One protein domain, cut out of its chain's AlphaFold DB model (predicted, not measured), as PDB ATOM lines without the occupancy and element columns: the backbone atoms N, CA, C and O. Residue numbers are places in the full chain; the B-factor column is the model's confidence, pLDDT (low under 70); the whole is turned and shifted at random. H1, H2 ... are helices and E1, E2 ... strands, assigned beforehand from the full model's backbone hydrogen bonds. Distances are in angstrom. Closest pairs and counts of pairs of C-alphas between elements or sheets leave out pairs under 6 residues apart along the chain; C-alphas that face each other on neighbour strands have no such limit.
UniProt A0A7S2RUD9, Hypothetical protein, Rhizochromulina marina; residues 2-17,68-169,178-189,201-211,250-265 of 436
ATOM      1  N   ALA A   2     243.700 251.999 164.744       29.52
ATOM      2  CA  ALA A   2     242.912 253.068 165.393       29.52
ATOM      3  C   ALA A   2     241.793 252.600 166.358       29.52
ATOM      4  O   ALA A   2     241.648 253.138 167.451       29.52
ATOM      5  N   MET A   3     241.054 251.537 166.015       30.89
ATOM      6  CA  MET A   3     239.987 250.998 166.877       30.89
ATOM      7  C   MET A   3     240.510 250.379 168.194       30.89
ATOM      8  O   MET A   3     239.778 250.302 169.177       30.89
ATOM      9  N   ARG A   4     241.787 249.958 168.234       44.12
ATOM     10  CA  ARG A   4     242.423 249.304 169.394       44.12
ATOM     11  C   ARG A   4     242.997 250.318 170.387       44.12
ATOM     12  O   ARG A   4     242.821 250.146 171.587       44.12
ATOM     13  N   THR A   5     243.562 251.424 169.897       43.06
ATOM     14  CA  THR A   5     243.985 252.562 170.734       43.06
ATOM     15  C   THR A   5     242.795 253.179 171.479       43.06
ATOM     16  O   THR A   5     242.920 253.584 172.629       43.06
ATOM     17  N   HIS A   6     241.602 253.178 170.871       46.12
ATOM     18  CA  HIS A   6     240.396 253.719 171.500       46.12
ATOM     19  C   HIS A   6     239.915 252.907 172.721       46.12
ATOM     20  O   HIS A   6     239.509 253.491 173.729       46.12
ATOM     21  N   LEU A   7     239.990 251.572 172.666       49.66
ATOM     22  CA  LEU A   7     239.643 250.685 173.791       49.66
ATOM     23  C   LEU A   7     240.609 250.848 174.972       49.66
ATOM     24  O   LEU A   7     240.175 250.865 176.124       49.66
ATOM     25  N   LEU A   8     241.894 251.032 174.671       52.62
ATOM     26  CA  LEU A   8     242.947 251.297 175.645       52.62
ATOM     27  C   LEU A   8     242.727 252.640 176.361       52.62
ATOM     28  O   LEU A   8     242.679 252.686 177.589       52.62
ATOM     29  N   LEU A   9     242.471 253.708 175.594       51.94
ATOM     30  CA  LEU A   9     242.151 255.039 176.121       51.94
ATOM     31  C   LEU A   9     240.910 255.019 177.021       51.94
ATOM     32  O   LEU A   9     240.916 255.646 178.074       51.94
ATOM     33  N   ARG A  10     239.862 254.260 176.663       56.47
ATOM     34  CA  ARG A  10     238.660 254.117 177.506       56.47
ATOM     35  C   ARG A  10     238.944 253.405 178.828       56.47
ATOM     36  O   ARG A  10     238.372 253.790 179.843       56.47
ATOM     37  N   ARG A  11     239.801 252.379 178.833       58.62
ATOM     38  CA  ARG A  11     240.172 251.662 180.065       58.62
ATOM     39  C   ARG A  11     241.046 252.520 180.975       58.62
ATOM     40  O   ARG A  11     240.770 252.578 182.167       58.62
ATOM     41  N   VAL A  12     242.031 253.231 180.424       54.75
ATOM     42  CA  VAL A  12     242.868 254.147 181.215       54.75
ATOM     43  C   VAL A  12     242.053 255.343 181.719       54.75
ATOM     44  O   VAL A  12     242.144 255.681 182.893       54.75
ATOM     45  N   ALA A  13     241.164 255.915 180.902       54.47
ATOM     46  CA  ALA A  13     240.249 256.970 181.345       54.47
ATOM     47  C   ALA A  13     239.285 256.493 182.450       54.47
ATOM     48  O   ALA A  13     238.984 257.251 183.367       54.47
ATOM     49  N   ALA A  14     238.840 255.230 182.413       55.66
ATOM     50  CA  ALA A  14     238.044 254.639 183.491       55.66
ATOM     51  C   ALA A  14     238.845 254.457 184.796       55.66
ATOM     52  O   ALA A  14     238.261 254.532 185.876       55.66
ATOM     53  N   LEU A  15     240.166 254.256 184.710       49.34
ATOM     54  CA  LEU A  15     241.074 254.226 185.865       49.34
ATOM     55  C   LEU A  15     241.402 255.633 186.397       49.34
ATOM     56  O   LEU A  15     241.683 255.776 187.582       49.34
ATOM     57  N   ALA A  16     241.325 256.662 185.548       40.97
ATOM     58  CA  ALA A  16     241.586 258.062 185.891       40.97
ATOM     59  C   ALA A  16     240.369 258.811 186.481       40.97
ATOM     60  O   ALA A  16     240.456 260.010 186.743       40.97
ATOM     61  N   VAL A  17     239.226 258.143 186.704       42.69
ATOM     62  CA  VAL A  17     238.058 258.772 187.344       42.69
ATOM     63  C   VAL A  17     238.439 259.199 188.768       42.69
ATOM     64  O   VAL A  17     238.768 258.337 189.588       42.69
ATOM     65  N   SER A  68     245.068 282.416 180.808       68.31
ATOM     66  CA  SER A  68     244.712 281.759 179.544       68.31
ATOM     67  C   SER A  68     245.610 280.558 179.246       68.31
ATOM     68  O   SER A  68     245.090 279.495 178.934       68.31
ATOM     69  N   PHE A  69     246.931 280.669 179.449       71.94
ATOM     70  CA  PHE A  69     247.849 279.536 179.269       71.94
ATOM     71  C   PHE A  69     247.491 278.347 180.169       71.94
ATOM     72  O   PHE A  69     247.455 277.204 179.717       71.94
ATOM     73  N   VAL A  70     247.196 278.620 181.442       69.81
ATOM     74  CA  VAL A  70     246.769 277.606 182.413       69.81
ATOM     75  C   VAL A  70     245.474 276.944 181.940       69.81
ATOM     76  O   VAL A  70     245.396 275.723 181.925       69.81
ATOM     77  N   MET A  71     244.479 277.708 181.482       72.06
ATOM     78  CA  MET A  71     243.224 277.135 180.976       72.06
ATOM     79  C   MET A  71     243.435 276.286 179.716       72.06
ATOM     80  O   MET A  71     242.907 275.176 179.630       72.06
ATOM     81  N   ASP A  72     244.268 276.741 178.782       79.12
ATOM     82  CA  ASP A  72     244.544 276.026 177.533       79.12
ATOM     83  C   ASP A  72     245.331 274.729 177.762       79.12
ATOM     84  O   ASP A  72     245.100 273.729 177.072       79.12
ATOM     85  N   ALA A  73     246.203 274.712 178.773       80.00
ATOM     86  CA  ALA A  73     246.983 273.544 179.164       80.00
ATOM     87  C   ALA A  73     246.163 272.484 179.929       80.00
ATOM     88  O   ALA A  73     246.606 271.338 180.032       80.00
ATOM     89  N   THR A  74     244.972 272.825 180.446       87.56
ATOM     90  CA  THR A  74     244.121 271.842 181.137       87.56
ATOM     91  C   THR A  74     243.494 270.860 180.155       87.56
ATOM     92  O   THR A  74     243.105 271.225 179.042       87.56
ATOM     93  N   GLY A  75     243.371 269.605 180.576       92.06
ATOM     94  CA  GLY A  75     242.710 268.541 179.836       92.06
ATOM     95  C   GLY A  75     243.504 267.242 179.823       92.06
ATOM     96  O   GLY A  75     244.517 267.082 180.509       92.06
ATOM     97  N   LEU A  76     243.013 266.303 179.019       92.31
ATOM     98  CA  LEU A  76     243.690 265.050 178.732       92.31
ATOM     99  C   LEU A  76     244.574 265.215 177.496       92.31
ATOM    100  O   LEU A  76     244.128 265.673 176.447       92.31
ATOM    101  N   TRP A  77     245.817 264.786 177.616       93.19
ATOM    102  CA  TRP A  77     246.814 264.793 176.563       93.19
ATOM    103  C   TRP A  77     247.241 263.360 176.288       93.19
ATOM    104  O   TRP A  77     247.450 262.585 177.221       93.19
ATOM    105  N   ALA A  78     247.370 263.001 175.017       94.12
ATOM    106  CA  ALA A  78     247.863 261.699 174.595       94.12
ATOM    107  C   ALA A  78     249.045 261.885 173.652       94.12
ATOM    108  O   ALA A  78     249.034 262.766 172.796       94.12
ATOM    109  N   GLY A  79     250.073 261.062 173.798       94.75
ATOM    110  CA  GLY A  79     251.286 261.246 173.027       94.75
ATOM    111  C   GLY A  79     252.282 260.116 173.146       94.75
ATOM    112  O   GLY A  79     251.964 259.013 173.599       94.75
ATOM    113  N   TRP A  80     253.498 260.421 172.716       92.88
ATOM    114  CA  TRP A  80     254.636 259.524 172.775       92.88
ATOM    115  C   TRP A  80     255.837 260.245 173.382       92.88
ATOM    116  O   TRP A  80     256.104 261.404 173.058       92.88
ATOM    117  N   GLU A  81     256.537 259.565 174.281       93.25
ATOM    118  CA  GLU A  81     257.724 260.066 174.971       93.25
ATOM    119  C   GLU A  81     258.902 259.142 174.681       93.25
ATOM    120  O   GLU A  81     258.820 257.940 174.924       93.25
ATOM    121  N   ALA A  82     260.013 259.699 174.211       94.56
ATOM    122  CA  ALA A  82     261.235 258.941 173.995       94.56
ATOM    123  C   ALA A  82     262.476 259.710 174.412       94.56
ATOM    124  O   ALA A  82     262.523 260.940 174.407       94.56
ATOM    125  N   SER A  83     263.493 258.936 174.764       93.31
ATOM    126  CA  SER A  83     264.824 259.428 175.077       93.31
ATOM    127  C   SER A  83     265.708 259.299 173.848       93.31
ATOM    128  O   SER A  83     265.663 258.287 173.161       93.31
ATOM    129  N   PHE A  84     266.517 260.311 173.567       94.38
ATOM    130  CA  PHE A  84     267.423 260.349 172.429       94.38
ATOM    131  C   PHE A  84     268.858 260.500 172.918       94.38
ATOM    132  O   PHE A  84     269.155 261.266 173.838       94.38
ATOM    133  N   SER A  85     269.758 259.757 172.280       92.56
ATOM    134  CA  SER A  85     271.195 259.856 172.511       92.56
ATOM    135  C   SER A  85     271.696 261.209 172.014       92.56
ATOM    136  O   SER A  85     271.559 261.506 170.828       92.56
ATOM    137  N   ALA A  86     272.326 262.016 172.874       88.12
ATOM    138  CA  ALA A  86     272.885 263.298 172.439       88.12
ATOM    139  C   ALA A  86     274.010 263.147 171.400       88.12
ATOM    140  O   ALA A  86     274.253 264.068 170.626       88.12
ATOM    141  N   LEU A  87     274.693 261.996 171.367       89.50
ATOM    142  CA  LEU A  87     275.805 261.759 170.443       89.50
ATOM    143  C   LEU A  87     275.338 261.310 169.057       89.50
ATOM    144  O   LEU A  87     275.931 261.703 168.058       89.50
ATOM    145  N   SER A  88     274.315 260.452 168.993       93.69
ATOM    146  CA  SER A  88     273.855 259.858 167.729       93.69
ATOM    147  C   SER A  88     272.544 260.441 167.213       93.69
ATOM    148  O   SER A  88     272.215 260.213 166.056       93.69
ATOM    149  N   GLY A  89     271.777 261.144 168.050       92.06
ATOM    150  CA  GLY A  89     270.414 261.581 167.732       92.06
ATOM    151  C   GLY A  89     269.413 260.429 167.596       92.06
ATOM    152  O   GLY A  89     268.244 260.665 167.310       92.06
ATOM    153  N   GLU A  90     269.849 259.186 167.803       94.12
ATOM    154  CA  GLU A  90     268.999 258.002 167.716       94.12
ATOM    155  C   GLU A  90     268.155 257.854 168.987       94.12
ATOM    156  O   GLU A  90     268.670 258.088 170.092       94.12
ATOM    157  N   PRO A  91     266.886 257.421 168.865       92.25
ATOM    158  CA  PRO A  91     266.077 257.111 170.027       92.25
ATOM    159  C   PRO A  91     266.679 255.913 170.763       92.25
ATOM    160  O   PRO A  91     266.961 254.871 170.157       92.25
ATOM    161  N   GLN A  92     266.894 256.090 172.062       95.62
ATOM    162  CA  GLN A  92     267.394 255.079 172.979       95.62
ATOM    163  C   GLN A  92     266.272 254.083 173.301       95.62
ATOM    164  O   GLN A  92     265.121 254.492 173.476       95.62
ATOM    165  N   PRO A  93     266.577 252.775 173.362       95.00
ATOM    166  CA  PRO A  93     265.627 251.797 173.873       95.00
ATOM    167  C   PRO A  93     265.251 252.139 175.319       95.00
ATOM    168  O   PRO A  93     266.065 252.685 176.064       95.00
ATOM    169  N   ILE A  94     264.019 251.818 175.706       92.94
ATOM    170  CA  ILE A  94     263.619 251.851 177.113       92.94
ATOM    171  C   ILE A  94     264.477 250.841 177.875       92.94
ATOM    172  O   ILE A  94     264.734 249.750 177.364       92.94
ATOM    173  N   ASP A  95     264.901 251.199 179.091       91.94
ATOM    174  CA  ASP A  95     265.652 250.284 179.950       91.94
ATOM    175  C   ASP A  95     264.886 248.966 180.112       91.94
ATOM    176  O   ASP A  95     263.708 248.967 180.480       91.94
ATOM    177  N   GLU A  96     265.570 247.843 179.878       92.00
ATOM    178  CA  GLU A  96     264.982 246.495 179.898       92.00
ATOM    179  C   GLU A  96     264.241 246.194 181.209       92.00
ATOM    180  O   GLU A  96     263.275 245.449 181.203       92.00
ATOM    181  N   TYR A  97     264.619 246.847 182.314       89.44
ATOM    182  CA  TYR A  97     263.934 246.750 183.604       89.44
ATOM    183  C   TYR A  97     262.442 247.141 183.566       89.44
ATOM    184  O   TYR A  97     261.653 246.660 184.377       89.44
ATOM    185  N   TYR A  98     262.041 248.017 182.645       87.62
ATOM    186  CA  TYR A  98     260.640 248.407 182.466       87.62
ATOM    187  C   TYR A  98     259.902 247.567 181.420       87.62
ATOM    188  O   TYR A  98     258.687 247.704 181.266       87.62
ATOM    189  N   VAL A  99     260.632 246.750 180.666       89.69
ATOM    190  CA  VAL A  99     260.117 245.950 179.560       89.69
ATOM    191  C   VAL A  99     259.892 244.531 180.072       89.69
ATOM    192  O   VAL A  99     260.621 244.044 180.929       89.69
ATOM    193  N   SER A 100     258.842 243.867 179.601       90.38
ATOM    194  CA  SER A 100     258.597 242.484 180.001       90.38
ATOM    195  C   SER A 100     259.691 241.550 179.489       90.38
ATOM    196  O   SER A 100     260.212 241.739 178.387       90.38
ATOM    197  N   ASP A 101     259.967 240.496 180.259       90.88
ATOM    198  CA  ASP A 101     260.945 239.469 179.887       90.88
ATOM    199  C   ASP A 101     260.649 238.878 178.502       90.88
ATOM    200  O   ASP A 101     261.572 238.686 177.716       90.88
ATOM    201  N   ASP A 102     259.367 238.683 178.159       89.88
ATOM    202  CA  ASP A 102     258.945 238.228 176.833       89.88
ATOM    203  C   ASP A 102     259.469 239.173 175.737       89.88
ATOM    204  O   ASP A 102     260.151 238.750 174.807       89.88
ATOM    205  N   LEU A 103     259.181 240.475 175.823       89.19
ATOM    206  CA  LEU A 103     259.602 241.429 174.793       89.19
ATOM    207  C   LEU A 103     261.126 241.520 174.681       89.19
ATOM    208  O   LEU A 103     261.641 241.659 173.569       89.19
ATOM    209  N   VAL A 104     261.842 241.397 175.801       91.25
ATOM    210  CA  VAL A 104     263.309 241.333 175.811       91.25
ATOM    211  C   VAL A 104     263.800 240.053 175.124       91.25
ATOM    212  O   VAL A 104     264.653 240.136 174.239       91.25
ATOM    213  N   GLU A 105     263.226 238.889 175.442       91.50
ATOM    214  CA  GLU A 105     263.564 237.595 174.829       91.50
ATOM    215  C   GLU A 105     263.371 237.619 173.302       91.50
ATOM    216  O   GLU A 105     264.216 237.123 172.553       91.50
ATOM    217  N   TRP A 106     262.301 238.259 172.823       90.38
ATOM    218  CA  TRP A 106     262.011 238.411 171.391       90.38
ATOM    219  C   TRP A 106     262.802 239.541 170.706       90.38
ATOM    220  O   TRP A 106     262.637 239.754 169.501       90.38
ATOM    221  N   GLY A 107     263.645 240.280 171.435       92.06
ATOM    222  CA  GLY A 107     264.400 241.422 170.908       92.06
ATOM    223  C   GLY A 107     263.519 242.611 170.501       92.06
ATOM    224  O   GLY A 107     263.918 243.419 169.664       92.06
ATOM    225  N   GLN A 108     262.314 242.716 171.064       90.25
ATOM    226  CA  GLN A 108     261.311 243.744 170.780       90.25
ATOM    227  C   GLN A 108     261.285 244.812 171.880       90.25
ATOM    228  O   GLN A 108     260.255 245.055 172.507       90.25
ATOM    229  N   VAL A 109     262.423 245.466 172.114       92.12
ATOM    230  CA  VAL A 109     262.545 246.520 173.133       92.12
ATOM    231  C   VAL A 109     261.994 247.843 172.582       92.12
ATOM    232  O   VAL A 109     262.568 248.392 171.633       92.12
ATOM    233  N   PRO A 110     260.896 248.395 173.138       92.44
ATOM    234  CA  PRO A 110     260.340 249.650 172.651       92.44
ATOM    235  C   PRO A 110     261.321 250.809 172.857       92.44
ATOM    236  O   PRO A 110     262.075 250.842 173.827       92.44
ATOM    237  N   ARG A 111     261.285 251.801 171.964       94.44
ATOM    238  CA  ARG A 111     262.140 253.002 172.052       94.44
ATOM    239  C   ARG A 111     261.487 254.201 172.741       94.44
ATOM    240  O   ARG A 111     262.072 255.276 172.816       94.44
ATOM    241  N   GLY A 112     260.253 254.047 173.201       93.81
ATOM    242  CA  GLY A 112     259.526 255.122 173.854       93.81
ATOM    243  C   GLY A 112     258.166 254.682 174.362       93.81
ATOM    244  O   GLY A 112     257.632 253.643 173.970       93.81
ATOM    245  N   TRP A 113     257.636 255.489 175.262       92.88
ATOM    246  CA  TRP A 113     256.416 255.258 176.006       92.88
ATOM    247  C   TRP A 113     255.232 255.844 175.263       92.88
ATOM    248  O   TRP A 113     255.300 256.968 174.765       92.88
ATOM    249  N   GLN A 114     254.106 255.134 175.260       92.94
ATOM    250  CA  GLN A 114     252.841 255.812 175.028       92.94
ATOM    251  C   GLN A 114     252.451 256.531 176.320       92.94
ATOM    252  O   GLN A 114     252.465 255.934 177.395       92.94
ATOM    253  N   VAL A 115     252.137 257.820 176.225       94.12
ATOM    254  CA  VAL A 115     251.914 258.673 177.393       94.12
ATOM    255  C   VAL A 115     250.518 259.259 177.361       94.12
ATOM    256  O   VAL A 115     250.057 259.746 176.330       94.12
ATOM    257  N   LEU A 116     249.855 259.222 178.512       93.81
ATOM    258  CA  LEU A 116     248.624 259.949 178.775       93.81
ATOM    259  C   LEU A 116     248.870 260.900 179.937       93.81
ATOM    260  O   LEU A 116     249.243 260.454 181.014       93.81
ATOM    261  N   SER A 117     248.677 262.196 179.729       94.19
ATOM    262  CA  SER A 117     248.830 263.212 180.771       94.19
ATOM    263  C   SER A 117     247.482 263.866 181.034       94.19
ATOM    264  O   SER A 117     246.888 264.446 180.130       94.19
ATOM    265  N   LEU A 118     246.977 263.762 182.257       92.69
ATOM    266  CA  LEU A 118     245.824 264.517 182.725       92.69
ATOM    267  C   LEU A 118     246.335 265.726 183.500       92.69
ATOM    268  O   LEU A 118     246.992 265.578 184.531       92.69
ATOM    269  N   GLU A 119     246.033 266.916 183.000       92.56
ATOM    270  CA  GLU A 119     246.487 268.171 183.591       92.56
ATOM    271  C   GLU A 119     245.287 269.028 183.964       92.56
ATOM    272  O   GLU A 119     244.356 269.203 183.178       92.56
ATOM    273  N   GLY A 120     245.284 269.554 185.182       90.19
ATOM    274  CA  GLY A 120     244.140 270.297 185.687       90.19
ATOM    275  C   GLY A 120     244.441 271.042 186.975       90.19
ATOM    276  O   GLY A 120     245.283 270.628 187.778       90.19
ATOM    277  N   ALA A 121     243.720 272.141 187.185       84.06
ATOM    278  CA  ALA A 121     243.674 272.794 188.485       84.06
ATOM    279  C   ALA A 121     243.047 271.841 189.515       84.06
ATOM    280  O   ALA A 121     242.041 271.195 189.235       84.06
ATOM    281  N   THR A 122     243.640 271.747 190.702       78.94
ATOM    282  CA  THR A 122     243.080 270.940 191.793       78.94
ATOM    283  C   THR A 122     241.840 271.609 192.385       78.94
ATOM    284  O   THR A 122     241.834 272.825 192.590       78.94
ATOM    285  N   ASP A 123     240.838 270.812 192.764       74.25
ATOM    286  CA  ASP A 123     239.569 271.291 193.337       74.25
ATOM    287  C   ASP A 123     239.705 271.969 194.720       74.25
ATOM    288  O   ASP A 123     238.762 272.608 195.184       74.25
ATOM    289  N   GLU A 124     240.851 271.846 195.400       72.94
ATOM    290  CA  GLU A 124     241.017 272.305 196.790       72.94
ATOM    291  C   GLU A 124     240.909 273.831 196.948       72.94
ATOM    292  O   GLU A 124     240.377 274.317 197.947       72.94
ATOM    293  N   ALA A 125     241.339 274.588 195.937       69.69
ATOM    294  CA  ALA A 125     240.944 275.976 195.720       69.69
ATOM    295  C   ALA A 125     241.263 276.357 194.264       69.69
ATOM    296  O   ALA A 125     242.408 276.160 193.837       69.69
ATOM    297  N   PRO A 126     240.305 276.913 193.499       61.72
ATOM    298  CA  PRO A 126     240.529 277.269 192.102       61.72
ATOM    299  C   PRO A 126     241.732 278.213 191.975       61.72
ATOM    300  O   PRO A 126     241.746 279.299 192.551       61.72
ATOM    301  N   GLY A 127     242.760 277.764 191.247       65.75
ATOM    302  CA  GLY A 127     244.002 278.508 191.008       65.75
ATOM    303  C   GLY A 127     245.110 278.340 192.056       65.75
ATOM    304  O   GLY A 127     246.150 278.977 191.915       65.75
ATOM    305  N   SER A 128     244.931 277.504 193.086       76.81
ATOM    306  CA  SER A 128     245.951 277.309 194.136       76.81
ATOM    307  C   SER A 128     247.035 276.299 193.760       76.81
ATOM    308  O   SER A 128     248.217 276.571 193.959       76.81
ATOM    309  N   ALA A 129     246.663 275.168 193.160       83.19
ATOM    310  CA  ALA A 129     247.610 274.170 192.690       83.19
ATOM    311  C   ALA A 129     247.225 273.621 191.313       83.19
ATOM    312  O   ALA A 129     246.055 273.424 190.978       83.19
ATOM    313  N   TRP A 130     248.254 273.396 190.506       86.62
ATOM    314  CA  TRP A 130     248.185 272.678 189.247       86.62
ATOM    315  C   TRP A 130     248.585 271.234 189.500       86.62
ATOM    316  O   TRP A 130     249.664 270.993 190.032       86.62
ATOM    317  N   SER A 131     247.751 270.275 189.120       90.62
ATOM    318  CA  SER A 131     248.091 268.854 189.187       90.62
ATOM    319  C   SER A 131     248.298 268.283 187.795       90.62
ATOM    320  O   SER A 131     247.600 268.636 186.843       90.62
ATOM    321  N   ARG A 132     249.271 267.384 187.695       92.19
ATOM    322  CA  ARG A 132     249.565 266.580 186.521       92.19
ATOM    323  C   ARG A 132     249.609 265.120 186.947       92.19
ATOM    324  O   ARG A 132     250.335 264.757 187.870       92.19
ATOM    325  N   GLN A 133     248.856 264.282 186.257       93.44
ATOM    326  CA  GLN A 133     248.951 262.830 186.360       93.44
ATOM    327  C   GLN A 133     249.415 262.292 185.016       93.44
ATOM    328  O   GLN A 133     248.754 262.518 184.010       93.44
ATOM    329  N   VAL A 134     250.548 261.601 184.993       93.50
ATOM    330  CA  VAL A 134     251.112 261.002 183.784       93.50
ATOM    331  C   VAL A 134     251.035 259.488 183.902       93.50
ATOM    332  O   VAL A 134     251.556 258.900 184.845       93.50
ATOM    333  N   PHE A 135     250.412 258.858 182.918       92.50
ATOM    334  CA  PHE A 135     250.341 257.417 182.749       92.50
ATOM    335  C   PHE A 135     251.228 257.040 181.569       92.50
ATOM    336  O   PHE A 135     250.917 257.357 180.419       92.50
ATOM    337  N   ARG A 136     252.339 256.370 181.856       93.00
ATOM    338  CA  ARG A 136     253.199 255.758 180.847       93.00
ATOM    339  C   ARG A 136     252.744 254.331 180.614       93.00
ATOM    340  O   ARG A 136     252.466 253.604 181.564       93.00
ATOM    341  N   VAL A 137     252.644 253.949 179.354       91.06
ATOM    342  CA  VAL A 137     251.988 252.719 178.933       91.06
ATOM    343  C   VAL A 137     252.934 251.908 178.054       91.06
ATOM    344  O   VAL A 137     253.444 252.434 177.060       91.06
ATOM    345  N   LEU A 138     253.136 250.633 178.407       90.38
ATOM    346  CA  LEU A 138     253.883 249.653 177.612       90.38
ATOM    347  C   LEU A 138     253.073 248.379 177.368       90.38
ATOM    348  O   LEU A 138     252.313 247.960 178.240       90.38
ATOM    349  N   PRO A 139     253.241 247.733 176.204       82.75
ATOM    350  CA  PRO A 139     252.733 246.381 176.003       82.75
ATOM    351  C   PRO A 139     253.464 245.391 176.928       82.75
ATOM    352  O   PRO A 139     254.681 245.465 177.062       82.75
ATOM    353  N   GLU A 140     252.739 244.466 177.562       78.94
ATOM    354  CA  GLU A 140     253.339 243.423 178.418       78.94
ATOM    355  C   GLU A 140     253.735 242.175 177.631       78.94
ATOM    356  O   GLU A 140     254.739 241.557 177.948       78.94
ATOM    357  N   SER A 141     252.981 241.759 176.615       75.06
ATOM    358  CA  SER A 141     253.363 240.603 175.796       75.06
ATOM    359  C   SER A 141     252.650 240.592 174.447       75.06
ATOM    360  O   SER A 141     251.443 240.822 174.343       75.06
ATOM    361  N   GLY A 142     253.414 240.305 173.390       64.19
ATOM    362  CA  GLY A 142     252.917 240.215 172.019       64.19
ATOM    363  C   GLY A 142     252.322 241.515 171.458       64.19
ATOM    364  O   GLY A 142     252.353 242.585 172.056       64.19
ATOM    365  N   CYS A 143     251.746 241.426 170.257       57.25
ATOM    366  CA  CYS A 143     251.151 242.571 169.551       57.25
ATOM    367  C   CYS A 143     249.723 242.918 170.034       57.25
ATOM    368  O   CYS A 143     248.993 243.640 169.340       57.25
ATOM    369  N   ALA A 144     249.262 242.327 171.141       58.16
ATOM    370  CA  ALA A 144     247.877 242.410 171.591       58.16
ATOM    371  C   ALA A 144     247.723 243.475 172.685       58.16
ATOM    372  O   ALA A 144     248.400 243.444 173.702       58.16
ATOM    373  N   ALA A 145     246.774 244.395 172.495       61.81
ATOM    374  CA  ALA A 145     246.457 245.487 173.428       61.81
ATOM    375  C   ALA A 145     245.779 245.017 174.736       61.81
ATOM    376  O   ALA A 145     245.200 245.826 175.462       61.81
ATOM    377  N   ASP A 146     245.791 243.710 174.992       63.03
ATOM    378  CA  ASP A 146     245.036 243.076 176.064       63.03
ATOM    379  C   ASP A 146     245.844 243.032 177.369       63.03
ATOM    380  O   ASP A 146     245.242 243.112 178.441       63.03
ATOM    381  N   ASN A 147     247.181 243.012 177.267       73.69
ATOM    382  CA  ASN A 147     248.116 243.011 178.393       73.69
ATOM    383  C   ASN A 147     249.020 244.241 178.304       73.69
ATOM    384  O   ASN A 147     249.813 244.387 177.368       73.69
ATOM    385  N   VAL A 148     248.831 245.174 179.231       81.31
ATOM    386  CA  VAL A 148     249.423 246.507 179.162       81.31
ATOM    387  C   VAL A 148     249.845 246.929 180.560       81.31
ATOM    388  O   VAL A 148     249.008 247.039 181.459       81.31
ATOM    389  N   ALA A 149     251.129 247.227 180.704       83.06
ATOM    390  CA  ALA A 149     251.716 247.752 181.916       83.06
ATOM    391  C   ALA A 149     251.521 249.269 181.926       83.06
ATOM    392  O   ALA A 149     251.774 249.953 180.931       83.06
ATOM    393  N   VAL A 150     251.056 249.796 183.059       86.62
ATOM    394  CA  VAL A 150     250.840 251.231 183.250       86.62
ATOM    395  C   VAL A 150     251.650 251.698 184.450       86.62
ATOM    396  O   VAL A 150     251.380 251.288 185.577       86.62
ATOM    397  N   ALA A 151     252.606 252.590 184.208       87.25
ATOM    398  CA  ALA A 151     253.348 253.300 185.240       87.25
ATOM    399  C   ALA A 151     252.716 254.683 185.437       87.25
ATOM    400  O   ALA A 151     252.751 255.535 184.545       87.25
ATOM    401  N   ALA A 152     252.086 254.889 186.593       88.75
ATOM    402  CA  ALA A 152     251.438 256.147 186.938       88.75
ATOM    403  C   ALA A 152     252.367 257.002 187.804       88.75
ATOM    404  O   ALA A 152     252.848 256.559 188.845       88.75
ATOM    405  N   THR A 153     252.558 258.251 187.395       90.38
ATOM    406  CA  THR A 153     253.267 259.272 188.166       90.38
ATOM    407  C   THR A 153     252.351 260.470 188.361       90.38
ATOM    408  O   THR A 153     251.556 260.820 187.488       90.38
ATOM    409  N   SER A 154     252.428 261.103 189.527       90.31
ATOM    410  CA  SER A 154     251.677 262.325 189.804       90.31
ATOM    411  C   SER A 154     252.614 263.409 190.307       90.31
ATOM    412  O   SER A 154     253.552 263.143 191.060       90.31
ATOM    413  N   SER A 155     252.375 264.635 189.863       88.00
ATOM    414  CA  SER A 155     253.074 265.820 190.331       88.00
ATOM    415  C   SER A 155     252.083 266.961 190.507       88.00
ATOM    416  O   SER A 155     251.058 267.043 189.828       88.00
ATOM    417  N   ALA A 156     252.364 267.840 191.462       86.94
ATOM    418  CA  ALA A 156     251.558 269.023 191.706       86.94
ATOM    419  C   ALA A 156     252.468 270.234 191.895       86.94
ATOM    420  O   ALA A 156     253.498 270.147 192.559       86.94
ATOM    421  N   VAL A 157     252.092 271.363 191.310       83.19
ATOM    422  CA  VAL A 157     252.796 272.636 191.427       83.19
ATOM    423  C   VAL A 157     251.880 273.616 192.141       83.19
ATOM    424  O   VAL A 157     250.793 273.929 191.662       83.19
ATOM    425  N   ASP A 158     252.330 274.106 193.291       83.06
ATOM    426  CA  ASP A 158     251.666 275.177 194.031       83.06
ATOM    427  C   ASP A 158     251.842 276.503 193.269       83.06
ATOM    428  O   ASP A 158     252.924 277.101 193.263       83.06
ATOM    429  N   LEU A 159     250.777 276.947 192.597       79.44
ATOM    430  CA  LEU A 159     250.780 278.155 191.771       79.44
ATOM    431  C   LEU A 159     250.867 279.425 192.623       79.44
ATOM    432  O   LEU A 159     251.329 280.456 192.133       79.44
ATOM    433  N   SER A 160     250.503 279.355 193.909       76.38
ATOM    434  CA  SER A 160     250.611 280.504 194.815       76.38
ATOM    435  C   SER A 160     252.062 280.962 195.002       76.38
ATOM    436  O   SER A 160     252.320 282.147 195.209       76.38
ATOM    437  N   ARG A 161     253.025 280.044 194.841       72.69
ATOM    438  CA  ARG A 161     254.468 280.323 194.919       72.69
ATOM    439  C   ARG A 161     255.059 280.865 193.621       72.69
ATOM    440  O   ARG A 161     256.172 281.384 193.635       72.69
ATOM    441  N   ALA A 162     254.337 280.735 192.509       65.62
ATOM    442  CA  ALA A 162     254.779 281.186 191.194       65.62
ATOM    443  C   ALA A 162     254.496 282.681 190.947       65.62
ATOM    444  O   ALA A 162     254.963 283.231 189.951       65.62
ATOM    445  N   ILE A 163     253.757 283.354 191.841       63.28
ATOM    446  CA  ILE A 163     253.416 284.775 191.701       63.28
ATOM    447  C   ILE A 163     254.681 285.633 191.912       63.28
ATOM    448  O   ILE A 163     255.230 285.649 193.026       63.28
ATOM    449  N   PRO A 164     255.139 286.387 190.891       49.91
ATOM    450  CA  PRO A 164     256.294 287.275 191.006       49.91
ATOM    451  C   PRO A 164     256.094 288.288 192.144       49.91
ATOM    452  O   PRO A 164     255.065 288.950 192.217       49.91
ATOM    453  N   GLY A 165     257.062 288.387 193.061       58.50
ATOM    454  CA  GLY A 165     257.003 289.274 194.236       58.50
ATOM    455  C   GLY A 165     256.571 288.602 195.548       58.50
ATOM    456  O   GLY A 165     256.797 289.164 196.617       58.50
ATOM    457  N   SER A 166     256.034 287.378 195.491       49.88
ATOM    458  CA  SER A 166     255.784 286.534 196.674       49.88
ATOM    459  C   SER A 166     256.899 285.518 196.944       49.88
ATOM    460  O   SER A 166     256.894 284.867 197.992       49.88
ATOM    461  N   TRP A 167     257.872 285.409 196.029       43.78
ATOM    462  CA  TRP A 167     259.029 284.534 196.175       43.78
ATOM    463  C   TRP A 167     259.847 284.968 197.389       43.78
ATOM    464  O   TRP A 167     260.639 285.911 197.344       43.78
ATOM    465  N   ARG A 168     259.625 284.285 198.508       51.81
ATOM    466  CA  ARG A 168     260.593 284.241 199.589       51.81
ATOM    467  C   ARG A 168     261.517 283.072 199.278       51.81
ATOM    468  O   ARG A 168     260.994 281.994 198.981       51.81
ATOM    469  N   PRO A 169     262.847 283.251 199.339       48.66
ATOM    470  CA  PRO A 169     263.728 282.098 199.336       48.66
ATOM    471  C   PRO A 169     263.226 281.133 200.420       48.66
ATOM    472  O   PRO A 169     262.831 281.601 201.500       48.66
ATOM    473  N   VAL A 178     262.344 268.802 195.538       30.08
ATOM    474  CA  VAL A 178     262.201 267.851 194.449       30.08
ATOM    475  C   VAL A 178     260.854 267.227 194.745       30.08
ATOM    476  O   VAL A 178     260.704 266.550 195.764       30.08
ATOM    477  N   LEU A 179     259.851 267.602 193.951       31.75
ATOM    478  CA  LEU A 179     258.557 266.951 193.967       31.75
ATOM    479  C   LEU A 179     258.874 265.468 193.916       31.75
ATOM    480  O   LEU A 179     259.433 265.002 192.926       31.75
ATOM    481  N   GLN A 180     258.649 264.774 195.033       29.34
ATOM    482  CA  GLN A 180     258.810 263.337 195.073       29.34
ATOM    483  C   GLN A 180     257.900 262.821 193.970       29.34
ATOM    484  O   GLN A 180     256.678 262.924 194.072       29.34
ATOM    485  N   THR A 181     258.503 262.321 192.896       30.08
ATOM    486  CA  THR A 181     257.860 261.377 192.004       30.08
ATOM    487  C   THR A 181     257.480 260.203 192.888       30.08
ATOM    488  O   THR A 181     258.282 259.319 193.180       30.08
ATOM    489  N   LEU A 182     256.262 260.248 193.423       31.89
ATOM    490  CA  LEU A 182     255.606 259.076 193.961       31.89
ATOM    491  C   LEU A 182     255.315 258.206 192.745       31.89
ATOM    492  O   LEU A 182     254.281 258.350 192.095       31.89
ATOM    493  N   ASP A 183     256.287 257.360 192.411       36.22
ATOM    494  CA  ASP A 183     256.078 256.184 191.579       36.22
ATOM    495  C   ASP A 183     255.133 255.283 192.382       36.22
ATOM    496  O   ASP A 183     255.535 254.520 193.267       36.22
ATOM    497  N   THR A 184     253.828 255.497 192.210       33.47
ATOM    498  CA  THR A 184     252.812 254.736 192.932       33.47
ATOM    499  C   THR A 184     252.799 253.335 192.344       33.47
ATOM    500  O   THR A 184     252.251 253.099 191.271       33.47
ATOM    501  N   GLY A 185     253.480 252.431 193.046       32.62
ATOM    502  CA  GLY A 185     253.793 251.079 192.616       32.62
ATOM    503  C   GLY A 185     252.619 250.310 192.016       32.62
ATOM    504  O   GLY A 185     251.699 249.883 192.712       32.62
ATOM    505  N   ARG A 186     252.752 250.016 190.728       34.00
ATOM    506  CA  ARG A 186     252.484 248.688 190.182       34.00
ATOM    507  C   ARG A 186     253.591 248.380 189.186       34.00
ATOM    508  O   ARG A 186     253.517 248.718 188.014       34.00
ATOM    509  N   TRP A 187     254.642 247.785 189.726       43.75
ATOM    510  CA  TRP A 187     255.716 247.182 188.960       43.75
ATOM    511  C   TRP A 187     255.185 245.875 188.348       43.75
ATOM    512  O   TRP A 187     254.447 245.161 189.043       43.75
ATOM    513  N   PRO A 188     255.500 245.552 187.078       35.75
ATOM    514  CA  PRO A 188     255.305 244.195 186.578       35.75
ATOM    515  C   PRO A 188     256.034 243.220 187.518       35.75
ATOM    516  O   PRO A 188     256.992 243.595 188.185       35.75
ATOM    517  N   SER A 189     255.505 242.007 187.653       35.47
ATOM    518  CA  SER A 189     255.594 241.079 188.798       35.47
ATOM    519  C   SER A 189     256.977 240.565 189.269       35.47
ATOM    520  O   SER A 189     257.042 239.480 189.843       35.47
ATOM    521  N   PRO A 201     269.479 264.715 186.177       26.81
ATOM    522  CA  PRO A 201     268.427 265.696 185.933       26.81
ATOM    523  C   PRO A 201     267.955 265.620 184.475       26.81
ATOM    524  O   PRO A 201     268.772 265.620 183.555       26.81
ATOM    525  N   PHE A 202     266.640 265.571 184.267       33.28
ATOM    526  CA  PHE A 202     266.015 265.562 182.944       33.28
ATOM    527  C   PHE A 202     265.436 266.944 182.614       33.28
ATOM    528  O   PHE A 202     264.986 267.670 183.501       33.28
ATOM    529  N   ILE A 203     265.445 267.304 181.331       28.92
ATOM    530  CA  ILE A 203     264.809 268.518 180.809       28.92
ATOM    531  C   ILE A 203     263.646 268.062 179.927       28.92
ATOM    532  O   ILE A 203     263.862 267.385 178.925       28.92
ATOM    533  N   GLU A 204     262.417 268.393 180.325       36.31
ATOM    534  CA  GLU A 204     261.204 268.107 179.552       36.31
ATOM    535  C   GLU A 204     260.912 269.289 178.616       36.31
ATOM    536  O   GLU A 204     260.612 270.394 179.070       36.31
ATOM    537  N   CYS A 205     260.986 269.058 177.306       31.03
ATOM    538  CA  CYS A 205     260.688 270.060 176.284       31.03
ATOM    539  C   CYS A 205     259.361 269.713 175.607       31.03
ATOM    540  O   CYS A 205     259.195 268.596 175.114       31.03
ATOM    541  N   ARG A 206     258.414 270.660 175.574       42.62
ATOM    542  CA  ARG A 206     257.093 270.465 174.961       42.62
ATOM    543  C   ARG A 206     256.829 271.494 173.877       42.62
ATOM    544  O   ARG A 206     256.952 272.693 174.115       42.62
ATOM    545  N   THR A 207     256.355 271.011 172.735       34.03
ATOM    546  CA  THR A 207     255.802 271.846 171.669       34.03
ATOM    547  C   THR A 207     254.288 271.681 171.681       34.03
ATOM    548  O   THR A 207     253.775 270.618 171.343       34.03
ATOM    549  N   VAL A 208     253.563 272.722 172.092       32.00
ATOM    550  CA  VAL A 208     252.100 272.752 171.975       32.00
ATOM    551  C   VAL A 208     251.766 273.174 170.549       32.00
ATOM    552  O   VAL A 208     251.924 274.338 170.190       32.00
ATOM    553  N   VAL A 209     251.328 272.225 169.724       33.25
ATOM    554  CA  VAL A 209     250.806 272.531 168.388       33.25
ATOM    555  C   VAL A 209     249.295 272.691 168.508       33.25
ATOM    556  O   VAL A 209     248.545 271.720 168.458       33.25
ATOM    557  N   SER A 210     248.837 273.924 168.721       29.62
ATOM    558  CA  SER A 210     247.415 274.252 168.625       29.62
ATOM    559  C   SER A 210     247.047 274.427 167.151       29.62
ATOM    560  O   SER A 210     247.455 275.410 166.529       29.62
ATOM    561  N   CYS A 211     246.278 273.501 166.580       26.73
ATOM    562  CA  CYS A 211     245.646 273.734 165.283       26.73
ATOM    563  C   CYS A 211     244.531 274.772 165.472       26.73
ATOM    564  O   CYS A 211     243.598 274.498 166.231       26.73
ATOM    565  N   ALA A 250     279.088 265.300 177.675       37.38
ATOM    566  CA  ALA A 250     279.428 264.249 176.703       37.38
ATOM    567  C   ALA A 250     278.468 263.039 176.784       37.38
ATOM    568  O   ALA A 250     278.639 262.063 176.060       37.38
ATOM    569  N   SER A 251     277.480 263.081 177.688       47.12
ATOM    570  CA  SER A 251     276.620 261.941 178.039       47.12
ATOM    571  C   SER A 251     275.162 262.296 178.353       47.12
ATOM    572  O   SER A 251     274.473 261.478 178.958       47.12
ATOM    573  N   SER A 252     274.650 263.481 177.988       52.47
ATOM    574  CA  SER A 252     273.225 263.730 178.242       52.47
ATOM    575  C   SER A 252     272.350 262.858 177.361       52.47
ATOM    576  O   SER A 252     272.597 262.637 176.176       52.47
ATOM    577  N   THR A 253     271.254 262.440 177.962       53.41
ATOM    578  CA  THR A 253     270.068 262.007 177.249       53.41
ATOM    579  C   THR A 253     269.141 263.208 177.107       53.41
ATOM    580  O   THR A 253     268.988 263.995 178.046       53.41
ATOM    581  N   ILE A 254     268.527 263.363 175.936       71.06
ATOM    582  CA  ILE A 254     267.477 264.359 175.701       71.06
ATOM    583  C   ILE A 254     266.145 263.617 175.666       71.06
ATOM    584  O   ILE A 254     265.964 262.729 174.837       71.06
ATOM    585  N   ALA A 255     265.216 263.970 176.550       73.56
ATOM    586  CA  ALA A 255     263.859 263.434 176.520       73.56
ATOM    587  C   ALA A 255     262.960 264.350 175.682       73.56
ATOM    588  O   ALA A 255     262.913 265.562 175.903       73.56
ATOM    589  N   VAL A 256     262.237 263.773 174.725       73.81
ATOM    590  CA  VAL A 256     261.290 264.493 173.869       73.81
ATOM    591  C   VAL A 256     259.915 263.860 174.026       73.81
ATOM    592  O   VAL A 256     259.759 262.648 173.875       73.81
ATOM    593  N   SER A 257     258.913 264.691 174.313       76.69
ATOM    594  CA  SER A 257     257.513 264.275 174.387       76.69
ATOM    595  C   SER A 257     256.687 265.034 173.355       76.69
ATOM    596  O   SER A 257     256.684 266.266 173.324       76.69
ATOM    597  N   ILE A 258     255.989 264.288 172.499       80.44
ATOM    598  CA  ILE A 258     255.063 264.828 171.503       80.44
ATOM    599  C   ILE A 258     253.661 264.428 171.940       80.44
ATOM    600  O   ILE A 258     253.334 263.242 171.950       80.44
ATOM    601  N   MET A 259     252.837 265.408 172.305       81.75
ATOM    602  CA  MET A 259     251.487 265.176 172.815       81.75
ATOM    603  C   MET A 259     250.452 266.013 172.075       81.75
ATOM    604  O   MET A 259     250.707 267.156 171.701       81.75
ATOM    605  N   THR A 260     249.259 265.454 171.920       83.75
ATOM    606  CA  THR A 260     248.081 266.127 171.381       83.75
ATOM    607  C   THR A 260     246.986 266.188 172.438       83.75
ATOM    608  O   THR A 260     246.793 265.249 173.218       83.75
ATOM    609  N   LYS A 261     246.277 267.320 172.489       85.50
ATOM    610  CA  LYS A 261     245.119 267.488 173.368       85.50
ATOM    611  C   LYS A 261     243.983 266.602 172.861       85.50
ATOM    612  O   LYS A 261     243.706 266.569 171.664       85.50
ATOM    613  N   VAL A 262     243.345 265.874 173.767       85.56
ATOM    614  CA  VAL A 262     242.175 265.052 173.471       85.56
ATOM    615  C   VAL A 262     240.938 265.895 173.762       85.56
ATOM    616  O   VAL A 262     240.638 266.177 174.920       85.56
ATOM    617  N   ASP A 263     240.222 266.312 172.718       79.12
ATOM    618  CA  ASP A 263     238.995 267.090 172.888       79.12
ATOM    619  C   ASP A 263     237.887 266.226 173.501       79.12
ATOM    620  O   ASP A 263     237.488 265.202 172.941       79.12
ATOM    621  N   GLU A 264     237.318 266.676 174.620       58.12
ATOM    622  CA  GLU A 264     236.260 265.958 175.347       58.12
ATOM    623  C   GLU A 264     234.930 265.836 174.562       58.12
ATOM    624  O   GLU A 264     234.009 265.152 175.005       58.12
ATOM    625  N   GLY A 265     234.818 266.447 173.373       49.06
ATOM    626  CA  GLY A 265     233.589 266.495 172.568       49.06
ATOM    627  C   GLY A 265     233.657 265.894 171.159       49.06
ATOM    628  O   GLY A 265     232.623 265.816 170.498       49.06
TER     629      GLY A 265
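What this domain is: This is residues 2 to 17, 68 to 169, 178 to 189, 201 to 211 and 250 to 265 of the 436 residues of the protein "Hypothetical protein" of Rhizochromulina marina (UniProt A0A7S2RUD9). The main picture is one twisted sheet of five long strands, E4, E3, E2, E1 and E6, with the short E5 at one edge and no layer of helices packed over it. H1 only grazes the sheet, the short H2 and H4 sit by strand ends, H3 stands off it, and residues 162 to 169 stick out as a free tail. The printed part has 157 residues, with four named helices and six named strands in the order H1 H2 E1 H3 E2 E3 E4 H4 E5 E6. The sheet's order is E4 E3 E2 E1 E6 E5, mixed, and the class is mixed, helices and strands. The whole is compact, with a radius of gyration of the C-alphas of 17.5 A and spans of 55 by 44 by 36 A.

Where its parts are: Find C-alpha 2 at (242.912, 253.068, 165.393); from there H1 runs through residues 2 to 15, 20.6 A. After the cut comes H2, residues 68 to 73, then E1, residues 75 to 85, 30.7 A, which bends by 52 degrees at residue 78. Next are H3, residues 101 to 105, and E2, residues 112 to 121, 27.9 A. E3, residues 129 to 139, spans 32.8 A, and E4, residues 148 to 158, spans 32.4 A from C-alpha 148 at (249.423, 246.507, 179.162). H4 is residues 159 to 162 and E5 residues 204 to 206. E6, residues 253 to 262, 28.3 A, ends at C-alpha 262, (242.175, 265.052, 173.471).

How they stand to each other: Look first at E2, E3 and E4, a meander, each strand the antiparallel neighbour of the one before, in two hairpins. N 116 and O 135 are 2.9 A apart between E2 and E3, and N 134 and O 153 are 2.8 A apart between E3 and E4, within hydrogen-bond range. E1 is antiparallel to E2, with N 79 to O 115 at 2.9 A, and to E6, with N 80 to O 258 at 2.9 A. E6 and E5 meet only at a point. Beyond edge strand E4, its residues 153 to 154 pair antiparallel with residues 182 to 183. H1 only grazes the sheet with residues 8 to 13, and H4 with residues 159 to 161. H2 stands at the sheet's level, 2.4 A in height; its closest C-alphas to E2 are those of Ala 73 and Glu 119, 7.0 A apart. H3 is not on the sheet. H2 and H3 have every O i to N i+4 pair within hydrogen-bond range, H1 has 9 of 10, and H4 is too short for such a pair.

The domain as a whole: The C-alphas of Trp 106 and Gly 165 are the two farthest apart, 56.0 A. The gaps across the cuts are 25.2 A from C-alpha 17 to 68, 15.1 A from 169 to 178, 27.9 A from 189 to 201 and 36.9 A from 211 to 250. The link from E1 to H3, 15 residues, is long. Mean pLDDT of the printed part is 70.7; 63 residues are under 70, among them residues 2 to 17, 162 to 169, 178 to 189 and 201 to 211.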